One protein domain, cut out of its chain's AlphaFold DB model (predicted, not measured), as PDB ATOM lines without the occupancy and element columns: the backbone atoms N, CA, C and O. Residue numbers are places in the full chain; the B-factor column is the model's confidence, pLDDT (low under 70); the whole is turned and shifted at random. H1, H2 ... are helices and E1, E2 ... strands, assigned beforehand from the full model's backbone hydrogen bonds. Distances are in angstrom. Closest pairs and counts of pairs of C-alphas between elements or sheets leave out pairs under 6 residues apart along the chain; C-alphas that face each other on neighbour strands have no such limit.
ATOM      1  N   GLU A 545     136.793 158.888 168.438       79.25
ATOM      2  CA  GLU A 545     137.717 160.025 168.357       79.25
ATOM      3  C   GLU A 545     137.142 161.223 169.135       79.25
ATOM      4  O   GLU A 545     135.956 161.528 169.011       79.25
ATOM      5  N   ASP A 546     137.969 161.906 169.932       79.38
ATOM      6  CA  ASP A 546     137.592 163.088 170.714       79.38
ATOM      7  C   ASP A 546     138.692 164.161 170.650       79.38
ATOM      8  O   ASP A 546     139.831 163.922 171.061       79.38
ATOM      9  N   THR A 547     138.331 165.371 170.212       76.69
ATOM     10  CA  THR A 547     139.187 166.565 170.285       76.69
ATOM     11  C   THR A 547     139.012 167.245 171.649       76.69
ATOM     12  O   THR A 547     137.888 167.472 172.121       76.69
ATOM     13  N   MET A 548     140.114 167.616 172.305       76.19
ATOM     14  CA  MET A 548     140.083 168.272 173.620       76.19
ATOM     15  C   MET A 548     139.531 169.702 173.558       76.19
ATOM     16  O   MET A 548     139.132 170.231 174.592       76.19
ATOM     17  N   SER A 549     139.378 170.274 172.362       66.81
ATOM     18  CA  SER A 549     138.601 171.495 172.094       66.81
ATOM     19  C   SER A 549     137.119 171.423 172.499       66.81
ATOM     20  O   SER A 549     136.392 172.413 172.423       66.81
ATOM     21  N   SER A 550     136.640 170.253 172.940       59.38
ATOM     22  CA  SER A 550     135.290 170.050 173.462       59.38
ATOM     23  C   SER A 550     135.300 169.559 174.921       59.38
ATOM     24  O   SER A 550     135.138 168.375 175.223       59.38
ATOM     25  N   ALA A 551     135.413 170.493 175.873       56.22
ATOM     26  CA  ALA A 551     135.494 170.236 177.324       56.22
ATOM     27  C   ALA A 551     134.254 169.574 177.995       56.22
ATOM     28  O   ALA A 551     134.079 169.651 179.208       56.22
ATOM     29  N   LYS A 552     133.370 168.921 177.229       59.78
ATOM     30  CA  LYS A 552     132.155 168.228 177.706       59.78
ATOM     31  C   LYS A 552     132.320 166.710 177.861       59.78
ATOM     32  O   LYS A 552     131.469 166.073 178.475       59.78
ATOM     33  N   ASN A 553     133.382 166.132 177.294       68.31
ATOM     34  CA  ASN A 553     133.491 164.684 177.070       68.31
ATOM     35  C   ASN A 553     134.424 163.932 178.044       68.31
ATOM     36  O   ASN A 553     134.488 162.697 177.981       68.31
ATOM     37  N   TRP A 554     135.097 164.663 178.939       81.25
ATOM     38  CA  TRP A 554     136.045 164.183 179.952       81.25
ATOM     39  C   TRP A 554     135.723 164.804 181.318       81.25
ATOM     40  O   TRP A 554     135.204 165.917 181.384       81.25
ATOM     41  N   LEU A 555     136.006 164.086 182.407       84.81
ATOM     42  CA  LEU A 555     135.714 164.504 183.784       84.81
ATOM     43  C   LEU A 555     137.006 164.814 184.549       84.81
ATOM     44  O   LEU A 555     138.017 164.148 184.349       84.81
ATOM     45  N   THR A 556     136.979 165.786 185.462       82.94
ATOM     46  CA  THR A 556     138.145 166.126 186.294       82.94
ATOM     47  C   THR A 556     138.380 165.081 187.389       82.94
ATOM     48  O   THR A 556     137.585 164.964 188.325       82.94
ATOM     49  N   TYR A 557     139.495 164.357 187.302       84.06
ATOM     50  CA  TYR A 557     139.975 163.450 188.339       84.06
ATOM     51  C   TYR A 557     140.720 164.232 189.431       84.06
ATOM     52  O   TYR A 557     141.760 164.845 189.174       84.06
ATOM     53  N   GLN A 558     140.195 164.179 190.661       79.44
ATOM     54  CA  GLN A 558     140.573 165.056 191.783       79.44
ATOM     55  C   GLN A 558     140.404 166.557 191.442       79.44
ATOM     56  O   GLN A 558     139.795 166.915 190.437       79.44
ATOM     57  N   GLN A 559     140.891 167.462 192.301       74.88
ATOM     58  CA  GLN A 559     140.838 168.916 192.064       74.88
ATOM     59  C   GLN A 559     141.939 169.368 191.085       74.88
ATOM     60  O   GLN A 559     142.813 170.162 191.435       74.88
ATOM     61  N   ALA A 560     141.906 168.819 189.869       80.31
ATOM     62  CA  ALA A 560     142.728 169.266 188.752       80.31
ATOM     63  C   ALA A 560     142.348 170.700 188.360       80.31
ATOM     64  O   ALA A 560     141.163 171.027 188.286       80.31
ATOM     65  N   ASP A 561     143.342 171.544 188.092       83.06
ATOM     66  CA  ASP A 561     143.109 172.887 187.559       83.06
ATOM     67  C   ASP A 561     143.337 172.817 186.043       83.06
ATOM     68  O   ASP A 561     144.475 172.679 185.575       83.06
ATOM     69  N   VAL A 562     142.226 172.757 185.301       83.50
ATOM     70  CA  VAL A 562     142.185 172.460 183.863       83.50
ATOM     71  C   VAL A 562     141.731 173.696 183.100       83.50
ATOM     72  O   VAL A 562     140.634 174.210 183.319       83.50
ATOM     73  N   LYS A 563     142.571 174.151 182.171       86.00
ATOM     74  CA  LYS A 563     142.318 175.314 181.321       86.00
ATOM     75  C   LYS A 563     142.150 174.881 179.871       86.00
ATOM     76  O   LYS A 563     143.099 174.382 179.269       86.00
ATOM     77  N   ASP A 564     140.975 175.135 179.309       83.88
ATOM     78  CA  ASP A 564     140.726 175.090 177.867       83.88
ATOM     79  C   ASP A 564     141.439 176.272 177.171       83.88
ATOM     80  O   ASP A 564     141.482 177.386 177.707       83.88
ATOM     81  N   ASN A 565     142.058 176.018 176.017       82.50
ATOM     82  CA  ASN A 565     142.819 176.996 175.230       82.50
ATOM     83  C   ASN A 565     142.362 177.041 173.761       82.50
ATOM     84  O   ASN A 565     143.079 177.597 172.932       82.50
ATOM     85  N   GLY A 566     141.203 176.460 173.431       79.88
ATOM     86  CA  GLY A 566     140.764 176.261 172.051       79.88
ATOM     87  C   GLY A 566     141.237 174.907 171.537       79.88
ATOM     88  O   GLY A 566     140.534 173.919 171.695       79.88
ATOM     89  N   ASP A 567     142.436 174.836 170.963       78.06
ATOM     90  CA  ASP A 567     142.906 173.622 170.272       78.06
ATOM     91  C   ASP A 567     143.448 172.529 171.220       78.06
ATOM     92  O   ASP A 567     143.695 171.398 170.804       78.06
ATOM     93  N   TYR A 568     143.646 172.848 172.504       84.56
ATOM     94  CA  TYR A 568     144.132 171.910 173.522       84.56
ATOM     95  C   TYR A 568     143.691 172.293 174.937       84.56
ATOM     96  O   TYR A 568     143.575 173.472 175.290       84.56
ATOM     97  N   GLN A 569     143.548 171.286 175.798       87.06
ATOM     98  CA  GLN A 569     143.403 171.495 177.239       87.06
ATOM     99  C   GLN A 569     144.763 171.407 177.931       87.06
ATOM    100  O   GLN A 569     145.599 170.574 177.590       87.06
ATOM    101  N   THR A 570     144.969 172.272 178.923       88.56
ATOM    102  CA  THR A 570     146.133 172.267 179.814       88.56
ATOM    103  C   THR A 570     145.696 171.776 181.186       88.56
ATOM    104  O   THR A 570     144.815 172.372 181.801       88.56
ATOM    105  N   ILE A 571     146.319 170.702 181.662       89.38
ATOM    106  CA  ILE A 571     146.073 170.067 182.955       89.38
ATOM    107  C   ILE A 571     147.206 170.455 183.907       89.38
ATOM    108  O   ILE A 571     148.378 170.270 183.578       89.38
ATOM    109  N   THR A 572     146.871 170.950 185.100       87.19
ATOM    110  CA  THR A 572     147.855 171.278 186.147       87.19
ATOM    111  C   THR A 572     147.425 170.771 187.525       87.19
ATOM    112  O   THR A 572     146.250 170.476 187.771       87.19
ATOM    113  N   THR A 573     148.388 170.664 188.448       82.75
ATOM    114  CA  THR A 573     148.160 170.196 189.823       82.75
ATOM    115  C   THR A 573     148.718 171.142 190.889       82.75
ATOM    116  O   THR A 573     149.757 171.774 190.720       82.75
ATOM    117  N   LYS A 574     148.050 171.163 192.047       74.25
ATOM    118  CA  LYS A 574     148.462 171.865 193.274       74.25
ATOM    119  C   LYS A 574     149.203 170.938 194.260       74.25
ATOM    120  O   LYS A 574     149.172 171.162 195.466       74.25
ATOM    121  N   GLY A 575     149.865 169.891 193.747       66.62
ATOM    122  CA  GLY A 575     150.780 169.018 194.503       66.62
ATOM    123  C   GLY A 575     150.278 167.599 194.808       66.62
ATOM    124  O   GLY A 575     150.805 166.959 195.716       66.62
ATOM    125  N   LYS A 576     149.260 167.100 194.092       76.94
ATOM    126  CA  LYS A 576     148.774 165.703 194.152       76.94
ATOM    127  C   LYS A 576     148.349 165.218 192.766       76.94
ATOM    128  O   LYS A 576     147.940 166.029 191.948       76.94
ATOM    129  N   GLU A 577     148.415 163.919 192.498       87.25
ATOM    130  CA  GLU A 577     148.039 163.376 191.184       87.25
ATOM    131  C   GLU A 577     146.579 163.709 190.821       87.25
ATOM    132  O   GLU A 577     145.651 163.268 191.496       87.25
ATOM    133  N   ALA A 578     146.383 164.507 189.769       86.38
ATOM    134  CA  ALA A 578     145.078 165.007 189.336       86.38
ATOM    135  C   ALA A 578     145.050 165.176 187.808       86.38
ATOM    136  O   ALA A 578     146.095 165.403 187.203       86.38
ATOM    137  N   GLY A 579     143.884 165.076 187.164       90.25
ATOM    138  CA  GLY A 579     143.789 165.316 185.719       90.25
ATOM    139  C   GLY A 579     142.417 165.086 185.095       90.25
ATOM    140  O   GLY A 579     141.416 165.512 185.662       90.25
ATOM    141  N   LEU A 580     142.372 164.443 183.926       89.25
ATOM    142  CA  LEU A 580     141.155 164.202 183.140       89.25
ATOM    143  C   LEU A 580     140.922 162.707 182.904       89.25
ATOM    144  O   LEU A 580     141.782 162.024 182.349       89.25
ATOM    145  N   GLU A 581     139.744 162.202 183.273       90.25
ATOM    146  CA  GLU A 581     139.360 160.800 183.095       90.25
ATOM    147  C   GLU A 581     138.057 160.585 182.320       90.25
ATOM    148  O   GLU A 581     137.166 161.437 182.260       90.25
ATOM    149  N   ARG A 582     137.941 159.383 181.748       87.50
ATOM    150  CA  ARG A 582     136.760 158.869 181.063       87.50
ATOM    151  C   ARG A 582     136.485 157.445 181.544       87.50
ATOM    152  O   ARG A 582     137.169 156.493 181.168       87.50
ATOM    153  N   VAL A 583     135.497 157.319 182.424       84.44
ATOM    154  CA  VAL A 583     135.151 156.076 183.136       84.44
ATOM    155  C   VAL A 583     134.301 155.152 182.251       84.44
ATOM    156  O   VAL A 583     133.501 155.624 181.442       84.44
ATOM    157  N   GLY A 584     134.454 153.835 182.411       76.94
ATOM    158  CA  GLY A 584     133.556 152.828 181.828       76.94
ATOM    159  C   GLY A 584     133.667 152.649 180.311       76.94
ATOM    160  O   GLY A 584     132.682 152.282 179.670       76.94
ATOM    161  N   ARG A 585     134.827 152.953 179.713       78.19
ATOM    162  CA  ARG A 585     135.037 152.878 178.257       78.19
ATOM    163  C   ARG A 585     135.794 151.636 177.791       78.19
ATOM    164  O   ARG A 585     135.474 151.147 176.714       78.19
ATOM    165  N   VAL A 586     136.750 151.110 178.556       79.62
ATOM    166  CA  VAL A 586     137.605 149.994 178.104       79.62
ATOM    167  C   VAL A 586     136.875 148.667 178.306       79.62
ATOM    168  O   VAL A 586     136.765 148.202 179.432       79.62
ATOM    169  N   LYS A 587     136.323 148.052 177.253       75.88
ATOM    170  CA  LYS A 587     135.510 146.822 177.405       75.88
ATOM    171  C   LYS A 587     136.315 145.626 177.934       75.88
ATOM    172  O   LYS A 587     135.840 144.898 178.800       75.88
ATOM    173  N   SER A 588     137.503 145.439 177.374       75.56
ATOM    174  CA  SER A 588     138.491 144.398 177.668       75.56
ATOM    175  C   SER A 588     139.761 144.732 176.881       75.56
ATOM    176  O   SER A 588     139.708 145.557 175.969       75.56
ATOM    177  N   PHE A 589     140.878 144.066 177.172       75.56
ATOM    178  CA  PHE A 589     141.958 143.920 176.185       75.56
ATOM    179  C   PHE A 589     141.568 142.808 175.187       75.56
ATOM    180  O   PHE A 589     140.886 141.868 175.611       75.56
ATOM    181  N   PRO A 590     141.915 142.884 173.887       74.31
ATOM    182  CA  PRO A 590     142.759 143.875 173.202       74.31
ATOM    183  C   PRO A 590     142.171 145.296 173.154       74.31
ATOM    184  O   PRO A 590     140.959 145.475 173.056       74.31
ATOM    185  N   PHE A 591     143.034 146.314 173.198       80.56
ATOM    186  CA  PHE A 591     142.641 147.728 173.116       80.56
ATOM    187  C   PHE A 591     143.764 148.576 172.507       80.56
ATOM    188  O   PHE A 591     144.929 148.353 172.817       80.56
ATOM    189  N   THR A 592     143.435 149.563 171.671       83.44
ATOM    190  CA  THR A 592     144.423 150.488 171.076       83.44
ATOM    191  C   THR A 592     144.002 151.938 171.289       83.44
ATOM    192  O   THR A 592     142.817 152.243 171.165       83.44
ATOM    193  N   MET A 593     144.948 152.836 171.581       85.44
ATOM    194  CA  MET A 593     144.688 154.264 171.805       85.44
ATOM    195  C   MET A 593     145.780 155.160 171.208       85.44
ATOM    196  O   MET A 593     146.958 154.960 171.482       85.44
ATOM    197  N   GLN A 594     145.374 156.177 170.450       87.88
ATOM    198  CA  GLN A 594     146.208 157.266 169.934       87.88
ATOM    199  C   GLN A 594     145.981 158.523 170.780       87.88
ATOM    200  O   GLN A 594     144.838 158.831 171.124       87.88
ATOM    201  N   PHE A 595     147.036 159.265 171.113       89.69
ATOM    202  CA  PHE A 595     146.917 160.563 171.785       89.69
ATOM    203  C   PHE A 595     148.104 161.483 171.493       89.69
ATOM    204  O   PHE A 595     149.202 161.024 171.175       89.69
ATOM    205  N   LYS A 596     147.890 162.795 171.626       90.81
ATOM    206  CA  LYS A 596     148.887 163.817 171.280       90.81
ATOM    207  C   LYS A 596     149.085 164.831 172.408       90.81
ATOM    208  O   LYS A 596     148.130 165.475 172.844       90.81
ATOM    209  N   VAL A 597     150.321 164.935 172.908       91.94
ATOM    210  CA  VAL A 597     150.665 165.641 174.158       91.94
ATOM    211  C   VAL A 597     151.908 166.520 174.049       91.94
ATOM    212  O   VAL A 597     152.792 166.285 173.232       91.94
ATOM    213  N   LYS A 598     151.985 167.525 174.924       92.50
ATOM    214  CA  LYS A 598     153.158 168.380 175.159       92.50
ATOM    215  C   LYS A 598     153.266 168.667 176.658       92.50
ATOM    216  O   LYS A 598     152.238 168.773 177.322       92.50
ATOM    217  N   LEU A 599     154.469 168.773 177.215       91.81
ATOM    218  CA  LEU A 599     154.693 168.984 178.651       91.81
ATOM    219  C   LEU A 599     155.602 170.196 178.905       91.81
ATOM    220  O   LEU A 599     156.544 170.449 178.158       91.81
ATOM    221  N   GLU A 600     155.353 170.931 179.990       90.44
ATOM    222  CA  GLU A 600     156.266 171.994 180.432       90.44
ATOM    223  C   GLU A 600     157.537 171.408 181.079       90.44
ATOM    224  O   GLU A 600     157.534 170.292 181.600       90.44
ATOM    225  N   THR A 601     158.635 172.167 181.101       88.00
ATOM    226  CA  THR A 601     159.936 171.684 181.611       88.00
ATOM    227  C   THR A 601     159.855 171.234 183.078       88.00
ATOM    228  O   THR A 601     159.339 171.964 183.923       88.00
ATOM    229  N   ASN A 602     160.432 170.070 183.405       85.44
ATOM    230  CA  ASN A 602     160.320 169.359 184.693       85.44
ATOM    231  C   ASN A 602     158.918 168.812 185.054       85.44
ATOM    232  O   ASN A 602     158.707 168.451 186.225       85.44
ATOM    233  N   SER A 603     157.973 168.750 184.109       87.88
ATOM    234  CA  SER A 603     156.633 168.191 184.342       87.88
ATOM    235  C   SER A 603     156.611 166.667 184.270       87.88
ATOM    236  O   SER A 603     157.398 166.031 183.571       87.88
ATOM    237  N   GLN A 604     155.675 166.076 185.008       89.12
ATOM    238  CA  GLN A 604     155.449 164.638 185.074       89.12
ATOM    239  C   GLN A 604     153.946 164.364 185.073       89.12
ATOM    240  O   GLN A 604     153.189 164.933 185.866       89.12
ATOM    241  N   GLY A 605     153.529 163.470 184.186       90.38
ATOM    242  CA  GLY A 605     152.170 162.972 184.069       90.38
ATOM    243  C   GLY A 605     152.121 161.455 183.943       90.38
ATOM    244  O   GLY A 605     153.143 160.773 183.865       90.38
ATOM    245  N   ARG A 606     150.904 160.918 183.955       91.62
ATOM    246  CA  ARG A 606     150.622 159.486 183.845       91.62
ATOM    247  C   ARG A 606     149.428 159.244 182.943       91.62
ATOM    248  O   ARG A 606     148.483 160.031 182.945       91.62
ATOM    249  N   VAL A 607     149.460 158.132 182.217       93.69
ATOM    250  CA  VAL A 607     148.343 157.670 181.391       93.69
ATOM    251  C   VAL A 607     147.926 156.285 181.860       93.69
ATOM    252  O   VAL A 607     148.744 155.371 181.923       93.69
ATOM    253  N   TYR A 608     146.651 156.135 182.203       93.44
ATOM    254  CA  TYR A 608     146.061 154.875 182.647       93.44
ATOM    255  C   TYR A 608     145.070 154.362 181.606       93.44
ATOM    256  O   TYR A 608     144.204 155.117 181.165       93.44
ATOM    257  N   ILE A 609     145.156 153.073 181.277       93.12
ATOM    258  CA  ILE A 609     144.193 152.344 180.440       93.12
ATOM    259  C   ILE A 609     143.738 151.107 181.224       93.12
ATOM    260  O   ILE A 609     144.522 150.172 181.392       93.12
ATOM    261  N   SER A 610     142.497 151.088 181.727       91.31
ATOM    262  CA  SER A 610     141.972 149.985 182.549       91.31
ATOM    263  C   SER A 610     140.587 149.507 182.136       91.31
ATOM    264  O   SER A 610     139.667 150.317 182.031       91.31
ATOM    265  N   ASP A 611     140.418 148.184 182.045       87.75
ATOM    266  CA  ASP A 611     139.131 147.494 181.863       87.75
ATOM    267  C   ASP A 611     138.326 147.320 183.173       87.75
ATOM    268  O   ASP A 611     137.174 146.883 183.154       87.75
ATOM    269  N   GLY A 612     138.896 147.692 184.323       86.56
ATOM    270  CA  GLY A 612     138.297 147.510 185.651       86.56
ATOM    271  C   GLY A 612     138.631 146.192 186.353       86.56
ATOM    272  O   GLY A 612     138.121 145.960 187.450       86.56
ATOM    273  N   LYS A 613     139.493 145.359 185.760       87.62
ATOM    274  CA  LYS A 613     140.200 144.246 186.425       87.62
ATOM    275  C   LYS A 613     141.712 144.458 186.418       87.62
ATOM    276  O   LYS A 613     142.399 144.091 187.373       87.62
ATOM    277  N   LYS A 614     142.227 145.023 185.327       88.06
ATOM    278  CA  LYS A 614     143.638 145.238 185.019       88.06
ATOM    279  C   LYS A 614     143.865 146.665 184.527       88.06
ATOM    280  O   LYS A 614     142.962 147.283 183.965       88.06
ATOM    281  N   VAL A 615     145.070 147.197 184.711       91.94
ATOM    282  CA  VAL A 615     145.484 148.496 184.166       91.94
ATOM    283  C   VAL A 615     146.873 148.430 183.557       91.94
ATOM    284  O   VAL A 615     147.794 147.853 184.135       91.94
ATOM    285  N   TYR A 616     147.020 149.096 182.420       91.19
ATOM    286  CA  TYR A 616     148.304 149.578 181.942       91.19
ATOM    287  C   TYR A 616     148.513 151.004 182.450       91.19
ATOM    288  O   TYR A 616     147.710 151.891 182.156       91.19
ATOM    289  N   GLN A 617     149.576 151.206 183.229       92.44
ATOM    290  CA  GLN A 617     150.046 152.524 183.649       92.44
ATOM    291  C   GLN A 617     151.282 152.891 182.827       92.44
ATOM    292  O   GLN A 617     152.258 152.140 182.792       92.44
ATOM    293  N   MET A 618     151.240 154.073 182.225       93.25
ATOM    294  CA  MET A 618     152.380 154.736 181.610       93.25
ATOM    295  C   MET A 618     152.729 156.003 182.385       93.25
ATOM    296  O   MET A 618     151.851 156.650 182.959       93.25
ATOM    297  N   GLU A 619     154.000 156.385 182.359       92.50
ATOM    298  CA  GLU A 619     154.485 157.675 182.851       92.50
ATOM    299  C   GLU A 619     154.976 158.505 181.662       92.50
ATOM    300  O   GLU A 619     155.653 157.982 180.780       92.50
ATOM    301  N   ILE A 620     154.623 159.788 181.616       92.00
ATOM    302  CA  ILE A 620     155.074 160.729 180.586       92.00
ATOM    303  C   ILE A 620     155.785 161.877 181.291       92.00
ATOM    304  O   ILE A 620     155.242 162.489 182.210       92.00
ATOM    305  N   THR A 621     157.006 162.168 180.869       92.69
ATOM    306  CA  THR A 621     157.810 163.283 181.372       92.69
ATOM    307  C   THR A 621     158.094 164.262 180.244       92.69
ATOM    308  O   THR A 621     157.830 163.986 179.071       92.69
ATOM    309  N   ASP A 622     158.667 165.411 180.579       88.00
ATOM    310  CA  ASP A 622     159.134 166.371 179.584       88.00
ATOM    311  C   ASP A 622     160.299 165.837 178.713       88.00
ATOM    312  O   ASP A 622     160.668 166.475 177.730       88.00
ATOM    313  N   GLU A 623     160.842 164.650 179.020       87.94
ATOM    314  CA  GLU A 623     161.950 164.004 178.291       87.94
ATOM    315  C   GLU A 623     161.658 162.566 177.818       87.94
ATOM    316  O   GLU A 623     162.567 161.889 177.325       87.94
ATOM    317  N   GLY A 624     160.419 162.071 177.940       87.38
ATOM    318  CA  GLY A 624     160.062 160.751 177.421       87.38
ATOM    319  C   GLY A 624     158.698 160.190 177.826       87.38
ATOM    320  O   GLY A 624     157.885 160.848 178.472       87.38
ATOM    321  N   ILE A 625     158.478 158.927 177.452       89.88
ATOM    322  CA  ILE A 625     157.357 158.071 177.877       89.88
ATOM    323  C   ILE A 625     157.905 156.766 178.468       89.88
ATOM    324  O   ILE A 625     159.001 156.337 178.115       89.88
ATOM    325  N   GLY A 626     157.167 156.108 179.356       86.94
ATOM    326  CA  GLY A 626     157.561 154.829 179.939       86.94
ATOM    327  C   GLY A 626     156.404 154.032 180.523       86.94
ATOM    328  O   GLY A 626     155.275 154.509 180.595       86.94
ATOM    329  N   THR A 627     156.711 152.815 180.949       87.12
ATOM    330  CA  THR A 627     155.812 151.791 181.507       87.12
ATOM    331  C   THR A 627     156.511 151.092 182.683       87.12
ATOM    332  O   THR A 627     157.609 151.465 183.092       87.12
ATOM    333  N   ASN A 628     155.922 150.009 183.196       81.81
ATOM    334  CA  ASN A 628     156.609 149.059 184.075       81.81
ATOM    335  C   ASN A 628     157.628 148.133 183.366       81.81
ATOM    336  O   ASN A 628     158.272 147.346 184.053       81.81
ATOM    337  N   GLY A 629     157.771 148.202 182.035       73.25
ATOM    338  CA  GLY A 629     158.707 147.383 181.250       73.25
ATOM    339  C   GLY A 629     159.796 148.165 180.502       73.25
ATOM    340  O   GLY A 629     160.705 147.549 179.954       73.25
ATOM    341  N   GLY A 630     159.756 149.502 180.482       81.06
ATOM    342  CA  GLY A 630     160.803 150.313 179.856       81.06
ATOM    343  C   GLY A 630     160.537 151.819 179.884       81.06
ATOM    344  O   GLY A 630     159.475 152.279 180.302       81.06
ATOM    345  N   THR A 631     161.509 152.603 179.409       83.88
ATOM    346  CA  THR A 631     161.350 154.045 179.151       83.88
ATOM    347  C   THR A 631     161.989 154.417 177.815       83.88
ATOM    348  O   THR A 631     162.995 153.836 177.414       83.88
ATOM    349  N   TYR A 632     161.410 155.403 177.139       86.00
ATOM    350  CA  TYR A 632     161.818 155.886 175.830       86.00
ATOM    351  C   TYR A 632     161.983 157.402 175.851       86.00
ATOM    352  O   TYR A 632     161.064 158.128 176.231       86.00
ATOM    353  N   LYS A 633     163.150 157.886 175.417       87.44
ATOM    354  CA  LYS A 633     163.506 159.308 175.481       87.44
ATOM    355  C   LYS A 633     163.067 160.068 174.232       87.44
ATOM    356  O   LYS A 633     163.475 159.728 173.122       87.44
ATOM    357  N   ILE A 634     162.286 161.128 174.430       85.56
ATOM    358  CA  ILE A 634     161.861 162.071 173.389       85.56
ATOM    359  C   ILE A 634     161.508 163.428 174.014       85.56
ATOM    360  O   ILE A 634     160.978 163.497 175.117       85.56
ATOM    361  N   ASP A 635     161.849 164.513 173.320       87.38
ATOM    362  CA  ASP A 635     161.663 165.887 173.795       87.38
ATOM    363  C   ASP A 635     160.191 166.318 173.690       87.38
ATOM    364  O   ASP A 635     159.743 166.801 172.651       87.38
ATOM    365  N   ASN A 636     159.446 166.158 174.787       88.38
ATOM    366  CA  ASN A 636     158.033 166.534 174.888       88.38
ATOM    367  C   ASN A 636     157.822 168.041 175.162       88.38
ATOM    368  O   ASN A 636     156.689 168.454 175.422       88.38
ATOM    369  N   LYS A 637     158.883 168.870 175.145       88.56
ATOM    370  CA  LYS A 637     158.824 170.303 175.503       88.56
ATOM    371  C   LYS A 637     158.597 171.231 174.319       88.56
ATOM    372  O   LYS A 637     157.974 172.282 174.478       88.56
ATOM    373  N   LYS A 638     159.147 170.897 173.149       78.00
ATOM    374  CA  LYS A 638     159.135 171.793 171.981       78.00
ATOM    375  C   LYS A 638     157.776 171.814 171.302       78.00
ATOM    376  O   LYS A 638     157.115 172.852 171.301       78.00
ATOM    377  N   ASP A 639     157.324 170.660 170.840       83.25
ATOM    378  CA  ASP A 639     156.126 170.501 170.020       83.25
ATOM    379  C   ASP A 639     155.220 169.398 170.579       83.25
ATOM    380  O   ASP A 639     155.564 168.720 171.547       83.25
ATOM    381  N   PHE A 640     154.025 169.253 170.006       86.31
ATOM    382  CA  PHE A 640     153.088 168.203 170.399       86.31
ATOM    383  C   PHE A 640     153.501 166.852 169.802       86.31
ATOM    384  O   PHE A 640     153.363 166.632 168.598       86.31
ATOM    385  N   VAL A 641     153.961 165.946 170.661       86.19
ATOM    386  CA  VAL A 641     154.389 164.589 170.309       86.19
ATOM    387  C   VAL A 641     153.177 163.660 170.260       86.19
ATOM    388  O   VAL A 641     152.300 163.695 171.126       86.19
ATOM    389  N   GLU A 642     153.114 162.840 169.213       88.69
ATOM    390  CA  GLU A 642     151.989 161.954 168.919       88.69
ATOM    391  C   GLU A 642     152.363 160.493 169.218       88.69
ATOM    392  O   GLU A 642     153.374 159.988 168.724       88.69
ATOM    393  N   TYR A 643     151.550 159.828 170.040       87.25
ATOM    394  CA  TYR A 643     151.769 158.469 170.534       87.25
ATOM    395  C   TYR A 643     150.613 157.543 170.154       87.25
ATOM    396  O   TYR A 643     149.455 157.961 170.123       87.25
ATOM    397  N   VAL A 644     150.922 156.262 169.944       85.44
ATOM    398  CA  VAL A 644     149.944 155.169 169.847       85.44
ATOM    399  C   VAL A 644     150.349 154.056 170.803       85.44
ATOM    400  O   VAL A 644     151.514 153.678 170.874       85.44
ATOM    401  N   VAL A 645     149.385 153.534 171.551       84.19
ATOM    402  CA  VAL A 645     149.573 152.474 172.542       84.19
ATOM    403  C   VAL A 645     148.689 151.299 172.161       84.19
ATOM    404  O   VAL A 645     147.471 151.445 172.045       84.19
ATOM    405  N   VAL A 646     149.314 150.143 171.968       80.38
ATOM    406  CA  VAL A 646     148.691 148.898 171.523       80.38
ATOM    407  C   VAL A 646     148.738 147.907 172.680       80.38
ATOM    408  O   VAL A 646     149.785 147.339 172.968       80.38
ATOM    409  N   CYS A 647     147.615 147.688 173.358       81.88
ATOM    410  CA  CYS A 647     147.495 146.702 174.428       81.88
ATOM    411  C   CYS A 647     146.962 145.384 173.850       81.88
ATOM    412  O   CYS A 647     145.746 145.210 173.735       81.88
ATOM    413  N   HIS A 648     147.863 144.465 173.484       70.25
ATOM    414  CA  HIS A 648     147.528 143.189 172.831       70.25
ATOM    415  C   HIS A 648     146.655 142.288 173.711       70.25
ATOM    416  O   HIS A 648     145.706 141.664 173.241       70.25
ATOM    417  N   ASN A 649     146.986 142.200 174.999       77.19
ATOM    418  CA  ASN A 649     146.313 141.355 175.990       77.19
ATOM    419  C   ASN A 649     146.615 141.882 177.413       77.19
ATOM    420  O   ASN A 649     146.944 143.054 177.573       77.19
ATOM    421  N   GLU A 650     146.490 141.065 178.466       77.00
ATOM    422  CA  GLU A 650     146.824 141.463 179.852       77.00
ATOM    423  C   GLU A 650     148.328 141.389 180.204       77.00
ATOM    424  O   GLU A 650     148.733 141.831 181.282       77.00
ATOM    425  N   THR A 651     149.143 140.784 179.344       72.00
ATOM    426  CA  THR A 651     150.562 140.470 179.584       72.00
ATOM    427  C   THR A 651     151.527 141.169 178.631       72.00
ATOM    428  O   THR A 651     152.721 141.149 178.901       72.00
ATOM    429  N   ASP A 652     151.038 141.776 177.550       74.62
ATOM    430  CA  ASP A 652     151.870 142.424 176.540       74.62
ATOM    431  C   ASP A 652     151.183 143.654 175.926       74.62
ATOM    432  O   ASP A 652     149.973 143.663 175.664       74.62
ATOM    433  N   MET A 653     151.990 144.684 175.679       78.69
ATOM    434  CA  MET A 653     151.623 145.924 174.997       78.69
ATOM    435  C   MET A 653     152.854 146.524 174.310       78.69
ATOM    436  O   MET A 653     153.966 146.328 174.791       78.69
ATOM    437  N   ASP A 654     152.658 147.294 173.243       77.19
ATOM    438  CA  ASP A 654     153.701 148.088 172.584       77.19
ATOM    439  C   ASP A 654     153.326 149.579 172.587       77.19
ATOM    440  O   ASP A 654     152.161 149.946 172.395       77.19
ATOM    441  N   VAL A 655     154.327 150.450 172.744       79.00
ATOM    442  CA  VAL A 655     154.190 151.905 172.580       79.00
ATOM    443  C   VAL A 655     154.905 152.363 171.306       79.00
ATOM    444  O   VAL A 655     156.073 152.050 171.073       79.00
ATOM    445  N   TYR A 656     154.218 153.168 170.505       81.75
ATOM    446  CA  TYR A 656     154.697 153.766 169.263       81.75
ATOM    447  C   TYR A 656     154.687 155.290 169.381       81.75
ATOM    448  O   TYR A 656     153.826 155.868 170.047       81.75
ATOM    449  N   VAL A 657     155.630 155.953 168.714       82.81
ATOM    450  CA  VAL A 657     155.733 157.416 168.692       82.81
ATOM    451  C   VAL A 657     156.028 157.919 167.286       82.81
ATOM    452  O   VAL A 657     156.755 157.278 166.528       82.81
ATOM    453  N   LYS A 658     155.470 159.070 166.926       78.88
ATOM    454  CA  LYS A 658     155.675 159.706 165.624       78.88
ATOM    455  C   LYS A 658     156.805 160.732 165.693       78.88
ATOM    456  O   LYS A 658     156.913 161.475 166.668       78.88
ATOM    457  N   LYS A 659     157.639 160.795 164.656       72.25
ATOM    458  CA  LYS A 659     158.748 161.755 164.532       72.25
ATOM    459  C   LYS A 659     158.806 162.366 163.145       72.25
ATOM    460  O   LYS A 659     158.572 161.665 162.167       72.25
ATOM    461  N   LEU A 660     159.235 163.624 163.062       61.50
ATOM    462  CA  LEU A 660     159.782 164.171 161.821       61.50
ATOM    463  C   LEU A 660     161.200 163.630 161.592       61.50
ATOM    464  O   LEU A 660     162.007 163.521 162.521       61.50
ATOM    465  N   LEU A 661     161.489 163.309 160.337       62.75
ATOM    466  CA  LEU A 661     162.824 163.062 159.803       62.75
ATOM    467  C   LEU A 661     163.441 164.381 159.277       62.75
ATOM    468  O   LEU A 661     162.721 165.367 159.123       62.75
ATOM    469  N   PRO A 662     164.758 164.432 158.982       48.28
ATOM    470  CA  PRO A 662     165.436 165.652 158.515       48.28
ATOM    471  C   PRO A 662     164.989 166.197 157.143       48.28
ATOM    472  O   PRO A 662     165.529 167.204 156.692       48.28
ATOM    473  N   ASP A 663     164.060 165.524 156.468       49.88
ATOM    474  CA  ASP A 663     163.462 165.883 155.179       49.88
ATOM    475  C   ASP A 663     161.956 166.211 155.299       49.88
ATOM    476  O   ASP A 663     161.195 166.008 154.350       49.88
ATOM    477  N   ASP A 664     161.538 166.668 156.488       51.81
ATOM    478  CA  ASP A 664     160.166 167.006 156.907       51.81
ATOM    479  C   ASP A 664     159.126 165.874 156.753       51.81
ATOM    480  O   ASP A 664     157.920 166.097 156.885       51.81
ATOM    481  N   LYS A 665     159.561 164.626 156.530       50.09
ATOM    482  CA  LYS A 665     158.662 163.464 156.497       50.09
ATOM    483  C   LYS A 665     158.382 162.935 157.900       50.09
ATOM    484  O   LYS A 665     159.304 162.637 158.658       50.09
ATOM    485  N   GLU A 666     157.108 162.741 158.224       56.34
ATOM    486  CA  GLU A 666     156.705 162.037 159.442       56.34
ATOM    487  C   GLU A 666     156.876 160.515 159.281       56.34
ATOM    488  O   GLU A 666     156.431 159.929 158.293       56.34
ATOM    489  N   LYS A 667     157.485 159.862 160.274       62.28
ATOM    490  CA  LYS A 667     157.634 158.403 160.377       62.28
ATOM    491  C   LYS A 667     157.208 157.949 161.778       62.28
ATOM    492  O   LYS A 667     157.532 158.608 162.768       62.28
ATOM    493  N   TRP A 668     156.495 156.831 161.872       65.44
ATOM    494  CA  TRP A 668     156.194 156.194 163.154       65.44
ATOM    495  C   TRP A 668     157.360 155.317 163.600       65.44
ATOM    496  O   TRP A 668     158.112 154.783 162.793       65.44
ATOM    497  N   GLU A 669     157.535 155.154 164.899       67.69
ATOM    498  CA  GLU A 669     158.630 154.387 165.470       67.69
ATOM    499  C   GLU A 669     158.083 153.517 166.601       67.69
ATOM    500  O   GLU A 669     157.482 154.044 167.539       67.69
ATOM    501  N   ASN A 670     158.295 152.196 166.543       71.81
ATOM    502  CA  ASN A 670     158.117 151.370 167.736       71.81
ATOM    503  C   ASN A 670     159.204 151.780 168.740       71.81
ATOM    504  O   ASN A 670     160.394 151.766 168.420       71.81
ATOM    505  N   THR A 671     158.791 152.180 169.940       69.06
ATOM    506  CA  THR A 671     159.710 152.644 170.988       69.06
ATOM    507  C   THR A 671     160.491 151.506 171.650       69.06
ATOM    508  O   THR A 671     161.457 151.770 172.363       69.06
ATOM    509  N   GLY A 672     160.057 150.253 171.473       60.94
ATOM    510  CA  GLY A 672     160.518 149.098 172.244       60.94
ATOM    511  C   GLY A 672     160.016 149.082 173.695       60.94
ATOM    512  O   GLY A 672     160.306 148.141 174.430       60.94
ATOM    513  N   VAL A 673     159.259 150.097 174.133       70.19
ATOM    514  CA  VAL A 673     158.675 150.134 175.475       70.19
ATOM    515  C   VAL A 673     157.452 149.235 175.508       70.19
ATOM    516  O   VAL A 673     156.398 149.561 174.958       70.19
ATOM    517  N   ARG A 674     157.619 148.108 176.199       76.25
ATOM    518  CA  ARG A 674     156.561 147.152 176.522       76.25
ATOM    519  C   ARG A 674     156.117 147.277 177.968       76.25
ATOM    520  O   ARG A 674     156.751 147.966 178.763       76.25
ATOM    521  N   GLY A 675     155.031 146.618 178.340       75.88
ATOM    522  CA  GLY A 675     154.498 146.645 179.699       75.88
ATOM    523  C   GLY A 675     153.558 145.478 179.971       75.88
ATOM    524  O   GLY A 675     153.097 144.816 179.048       75.88
ATOM    525  N   THR A 676     153.251 145.253 181.249       83.25
ATOM    526  CA  THR A 676     152.339 144.190 181.717       83.25
ATOM    527  C   THR A 676     151.189 144.791 182.531       83.25
ATOM    528  O   THR A 676     151.404 145.747 183.282       83.25
ATOM    529  N   ALA A 677     149.966 144.263 182.411       85.88
ATOM    530  CA  ALA A 677     148.810 144.853 183.084       85.88
ATOM    531  C   ALA A 677     148.697 144.390 184.546       85.88
ATOM    532  O   ALA A 677     148.523 143.197 184.833       85.88
ATOM    533  N   VAL A 678     148.723 145.346 185.478       88.44
ATOM    534  CA  VAL A 678     148.633 145.092 186.928       88.44
ATOM    535  C   VAL A 678     147.174 145.118 187.417       88.44
ATOM    536  O   VAL A 678     146.347 145.782 186.792       88.44
ATOM    537  N   PRO A 679     146.803 144.408 188.504       91.19
ATOM    538  CA  PRO A 679     145.430 144.399 189.022       91.19
ATOM    539  C   PRO A 679     144.902 145.794 189.383       91.19
ATOM    540  O   PRO A 679     145.576 146.559 190.072       91.19
ATOM    541  N   TYR A 680     143.685 146.123 188.937       89.88
ATOM    542  CA  TYR A 680     143.091 147.449 189.119       89.88
ATOM    543  C   TYR A 680     141.561 147.429 189.052       89.88
ATOM    544  O   TYR A 680     140.989 146.975 188.068       89.88
ATOM    545  N   GLY A 681     140.891 147.954 190.079       85.81
ATOM    546  CA  GLY A 681     139.437 147.826 190.258       85.81
ATOM    547  C   GLY A 681     138.576 148.948 189.666       85.81
ATOM    548  O   GLY A 681     137.477 149.182 190.163       85.81
ATOM    549  N   THR A 682     139.053 149.725 188.688       89.38
ATOM    550  CA  THR A 682     138.286 150.862 188.135       89.38
ATOM    551  C   THR A 682     138.512 151.026 186.637       89.38
ATOM    552  O   THR A 682     139.598 151.400 186.206       89.38
ATOM    553  N   ASN A 683     137.460 150.779 185.853       91.31
ATOM    554  CA  ASN A 683     137.470 150.890 184.397       91.31
ATOM    555  C   ASN A 683     137.546 152.360 183.967       91.31
ATOM    556  O   ASN A 683     136.585 153.105 184.181       91.31
ATOM    557  N   ARG A 684     138.666 152.787 183.378       89.94
ATOM    558  CA  ARG A 684     138.862 154.167 182.918       89.94
ATOM    559  C   ARG A 684     140.019 154.324 181.939       89.94
ATOM    560  O   ARG A 684     140.972 153.547 181.951       89.94
ATOM    561  N   ILE A 685     139.948 155.411 181.177       92.62
ATOM    562  CA  ILE A 685     141.110 156.097 180.606       92.62
ATOM    563  C   ILE A 685     141.359 157.341 181.474       92.62
ATOM    564  O   ILE A 685     140.399 158.047 181.774       92.62
ATOM    565  N   LEU A 686     142.593 157.618 181.902       92.38
ATOM    566  CA  LEU A 686     142.952 158.831 182.666       92.38
ATOM    567  C   LEU A 686     144.283 159.400 182.173       92.38
ATOM    568  O   LEU A 686     145.269 158.671 182.131       92.38
ATOM    569  N   PHE A 687     144.311 160.706 181.906       93.25
ATOM    570  CA  PHE A 687     145.516 161.523 181.760       93.25
ATOM    571  C   PHE A 687     145.697 162.366 183.029       93.25
ATOM    572  O   PHE A 687     144.924 163.292 183.280       93.25
ATOM    573  N   ALA A 688     146.686 162.029 183.854       91.12
ATOM    574  CA  ALA A 688     146.980 162.692 185.123       91.12
ATOM    575  C   ALA A 688     148.291 163.483 185.072       91.12
ATOM    576  O   ALA A 688     149.195 163.155 184.308       91.12
ATOM    577  N   VAL A 689     148.422 164.478 185.949       90.94
ATOM    578  CA  VAL A 689     149.648 165.246 186.193       90.94
ATOM    579  C   VAL A 689     150.006 165.137 187.672       90.94
ATOM    580  O   VAL A 689     149.186 165.412 188.552       90.94
ATOM    581  N   THR A 690     151.236 164.713 187.954       86.94
ATOM    582  CA  THR A 690     151.802 164.624 189.309       86.94
ATOM    583  C   THR A 690     152.634 165.859 189.652       86.94
ATOM    584  O   THR A 690     152.728 166.228 190.824       86.94
ATOM    585  N   LYS A 691     153.204 166.528 188.639       86.00
ATOM    586  CA  LYS A 691     154.048 167.722 188.771       86.00
ATOM    587  C   LYS A 691     154.011 168.553 187.482       86.00
ATOM    588  O   LYS A 691     154.097 167.990 186.398       86.00
ATOM    589  N   GLY A 692     153.970 169.881 187.600       87.25
ATOM    590  CA  GLY A 692     154.014 170.794 186.449       87.25
ATOM    591  C   GLY A 692     152.708 170.819 185.645       87.25
ATOM    592  O   GLY A 692     151.627 170.830 186.243       87.25
ATOM    593  N   ALA A 693     152.821 170.844 184.316       89.06
ATOM    594  CA  ALA A 693     151.704 170.964 183.382       89.06
ATOM    595  C   ALA A 693     151.818 169.989 182.195       89.06
ATOM    596  O   ALA A 693     152.911 169.731 181.681       89.06
ATOM    597  N   LEU A 694     150.668 169.483 181.743       91.62
ATOM    598  CA  LEU A 694     150.525 168.651 180.545       91.62
ATOM    599  C   LEU A 694     149.430 169.231 179.650       91.62
ATOM    600  O   LEU A 694     148.325 169.512 180.111       91.62
ATOM    601  N   HIS A 695     149.732 169.378 178.367       91.81
ATOM    602  CA  HIS A 695     148.811 169.812 177.325       91.81
ATOM    603  C   HIS A 695     148.394 168.603 176.473       91.81
ATOM    604  O   HIS A 695     149.244 167.782 176.127       91.81
ATOM    605  N   LEU A 696     147.111 168.502 176.121       90.19
ATOM    606  CA  LEU A 696     146.517 167.386 175.369       90.19
ATOM    607  C   LEU A 696     145.603 167.949 174.263       90.19
ATOM    608  O   LEU A 696     144.716 168.747 174.578       90.19
ATOM    609  N   THR A 697     145.816 167.561 172.996       87.81
ATOM    610  CA  THR A 697     144.988 168.021 171.852       87.81
ATOM    611  C   THR A 697     143.896 167.016 171.493       87.81
ATOM    612  O   THR A 697     142.728 167.382 171.429       87.81
ATOM    613  N   ASP A 698     144.250 165.741 171.322       81.25
ATOM    614  CA  ASP A 698     143.384 164.720 170.717       81.25
ATOM    615  C   ASP A 698     143.570 163.358 171.388       81.25
ATOM    616  O   ASP A 698     144.683 163.002 171.791       81.25
ATOM    617  N   VAL A 699     142.487 162.576 171.466       85.25
ATOM    618  CA  VAL A 699     142.505 161.172 171.906       85.25
ATOM    619  C   VAL A 699     141.572 160.335 171.022       85.25
ATOM    620  O   VAL A 699     140.394 160.661 170.873       85.25
ATOM    621  N   LYS A 700     142.074 159.224 170.473       85.19
ATOM    622  CA  LYS A 700     141.318 158.252 169.658       85.19
ATOM    623  C   LYS A 700     141.525 156.841 170.201       85.19
ATOM    624  O   LYS A 700     142.597 156.563 170.729       85.19
ATOM    625  N   TYR A 701     140.548 155.938 170.094       82.50
ATOM    626  CA  TYR A 701     140.727 154.550 170.550       82.50
ATOM    627  C   TYR A 701     139.795 153.513 169.902       82.50
ATOM    628  O   TYR A 701     138.762 153.846 169.319       82.50
ATOM    629  N   ALA A 702     140.175 152.235 170.028       75.75
ATOM    630  CA  ALA A 702     139.496 151.077 169.446       75.75
ATOM    631  C   ALA A 702     139.548 149.817 170.334       75.75
ATOM    632  O   ALA A 702     140.475 149.626 171.122       75.75
ATOM    633  N   PHE A 703     138.563 148.932 170.155       65.06
ATOM    634  CA  PHE A 703     138.343 147.686 170.911       65.06
ATOM    635  C   PHE A 703     138.581 146.405 170.097       65.06
ATOM    636  O   PHE A 703     138.294 145.306 170.568       65.06
ATOM    637  N   ASN A 704     139.025 146.537 168.847       56.09
ATOM    638  CA  ASN A 704     139.058 145.448 167.874       56.09
ATOM    639  C   ASN A 704     140.503 145.076 167.505       56.09
ATOM    640  O   ASN A 704     141.277 145.947 167.120       56.09
ATOM    641  N   ASN A 705     140.837 143.775 167.504       49.19
ATOM    642  CA  ASN A 705     142.151 143.258 167.062       49.19
ATOM    643  C   ASN A 705     142.571 143.747 165.664       49.19
ATOM    644  O   ASN A 705     143.755 143.878 165.386       49.19
ATOM    645  N   TYR A 706     141.613 144.065 164.793       39.56
ATOM    646  CA  TYR A 706     141.896 144.576 163.452       39.56
ATOM    647  C   TYR A 706     142.625 145.936 163.460       39.56
ATOM    648  O   TYR A 706     143.385 146.221 162.540       39.56
ATOM    649  N   ALA A 707     142.452 146.755 164.507       40.75
ATOM    650  CA  ALA A 707     143.223 147.987 164.694       40.75
ATOM    651  C   ALA A 707     144.700 147.696 165.007       40.75
ATOM    652  O   ALA A 707     145.579 148.394 164.509       40.75
ATOM    653  N   ILE A 708     144.962 146.629 165.771       47.62
ATOM    654  CA  ILE A 708     146.308 146.142 166.099       47.62
ATOM    655  C   ILE A 708     147.000 145.633 164.832       47.62
ATOM    656  O   ILE A 708     148.088 146.093 164.498       47.62
ATOM    657  N   GLU A 709     146.338 144.739 164.092       40.28
ATOM    658  CA  GLU A 709     146.860 144.178 162.840       40.28
ATOM    659  C   GLU A 709     147.121 145.277 161.796       40.28
ATOM    660  O   GLU A 709     148.187 145.291 161.185       40.28
ATOM    661  N   GLN A 710     146.205 146.237 161.615       38.59
ATOM    662  CA  GLN A 710     146.396 147.341 160.665       38.59
ATOM    663  C   GLN A 710     147.514 148.298 161.078       38.59
ATOM    664  O   GLN A 710     148.357 148.621 160.246       38.59
ATOM    665  N   PHE A 711     147.557 148.740 162.339       43.66
ATOM    666  CA  PHE A 711     148.596 149.677 162.768       43.66
ATOM    667  C   PHE A 711     149.981 149.021 162.845       43.66
ATOM    668  O   PHE A 711     150.968 149.733 162.769       43.66
ATOM    669  N   ALA A 712     150.080 147.688 162.941       39.38
ATOM    670  CA  ALA A 712     151.344 146.951 162.837       39.38
ATOM    671  C   ALA A 712     151.762 146.675 161.375       39.38
ATOM    672  O   ALA A 712     152.859 147.060 160.976       39.38
ATOM    673  N   THR A 713     150.890 146.079 160.550       35.31
ATOM    674  CA  THR A 713     151.212 145.721 159.144       35.31
ATOM    675  C   THR A 713     151.463 146.937 158.262       35.31
ATOM    676  O   THR A 713     152.355 146.924 157.420       35.31
ATOM    677  N   HIS A 714     150.705 148.017 158.456       36.88
ATOM    678  CA  HIS A 714     150.910 149.252 157.709       36.88
ATOM    679  C   HIS A 714     151.949 150.161 158.373       36.88
ATOM    680  O   HIS A 714     152.512 151.040 157.712       36.88
ATOM    681  N   ILE A 715     152.317 149.900 159.635       40.78
ATOM    682  CA  ILE A 715     153.672 150.217 160.073       40.78
ATOM    683  C   ILE A 715     154.637 149.497 159.114       40.78
ATOM    684  O   ILE A 715     155.306 150.199 158.365       40.78
ATOM    685  N   GLU A 716     154.633 148.173 158.990       37.41
ATOM    686  CA  GLU A 716     155.570 147.369 158.174       37.41
ATOM    687  C   GLU A 716     155.566 147.535 156.626       37.41
ATOM    688  O   GLU A 716     156.081 146.669 155.922       37.41
ATOM    689  N   ASN A 717     155.142 148.674 156.054       29.81
ATOM    690  CA  ASN A 717     155.220 148.972 154.606       29.81
ATOM    691  C   ASN A 717     156.660 149.217 154.064       29.81
ATOM    692  O   ASN A 717     156.946 150.217 153.404       29.81
TER     693      ASN A 717
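Overview. This is residues 545 to 717 of the 1153 residues of the protein "Peptidase M23" of Brevibacillus laterosporus (UniProt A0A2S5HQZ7). Two twisted sheets lie face to face as a sandwich: a branched sheet of E1, E3, E4, E6, E11, E12, E13 and E15, and a second of E2, E5, E14, E7, E8, E9 and E10 in that order, both antiparallel. The one helix, H1, lies over the outside of the branched sheet, near E6 and E11, and the chain passes repeatedly between the sheets. The 173 printed residues hold fifteen named strands, E1 to E15, then H1; the class is mostly strand. The whole is compact, with a radius of gyration of the C-alphas of 15.2 A and spans of 43 by 43 by 28 A.

Along the chain. Begin in the branched sheet with E15, residues 693 to 702, 27.2 A long; find C-alpha 693 at (151.704, 170.964, 183.382). Its companions are E1, 545 to 547, E3, 561 to 564, E4, 569 to 572, E6, 591 to 599 and 25.1 A long, E11, 641 to 647, E12, 653 to 660 and 23.9 A long, and E13, 666 to 674 and 22.7 A long. E1 begins at C-alpha 545, (137.717, 160.025, 168.357). In the second sheet look for E2, 555 to 557, E5, 578 to 583, E14, 684 to 691, E7, 604 to 610, E8, 614 to 621 and 23.2 A long, E9, 624 to 626, and E10, 631 to 633. H1, residues 705 to 713, ends at C-alpha 713, (151.212, 145.721, 159.144).

Arrangement. E15 bends by 63 degrees at residue 697; E1 and E4 lie on one side of it, E6 on the other. Look there for N 546 and O 699 at 2.9 A, N 571 and O 694 at 2.8 A, and N 594 and O 700 at 2.8 A, within hydrogen-bond range. E11, E12 and E13 form a meander, each strand the antiparallel neighbour of the one before, as do E7, E8, E9 and E10. Across to the second sheet, the C-alphas of Thr 631 in E10 and Val 673 in E13 are 6.0 A apart, the closest of that pair. H1 is on the branched sheet at a height of 9.3 A, over E11 and only just over E6, with 3 of its C-alphas on E6; every O i to N i+4 pair in it is within hydrogen-bond range.

Size, cuts and confidence. The two farthest C-alphas, Asp 663 and Gly 681, are 46.2 A apart. The printed part has no cut, and no link is long. Mean pLDDT of the printed part is 78.6; look for values under 70 at residues 549 to 553, 575, 660 to 669, 671 to 672 and 703 to 717.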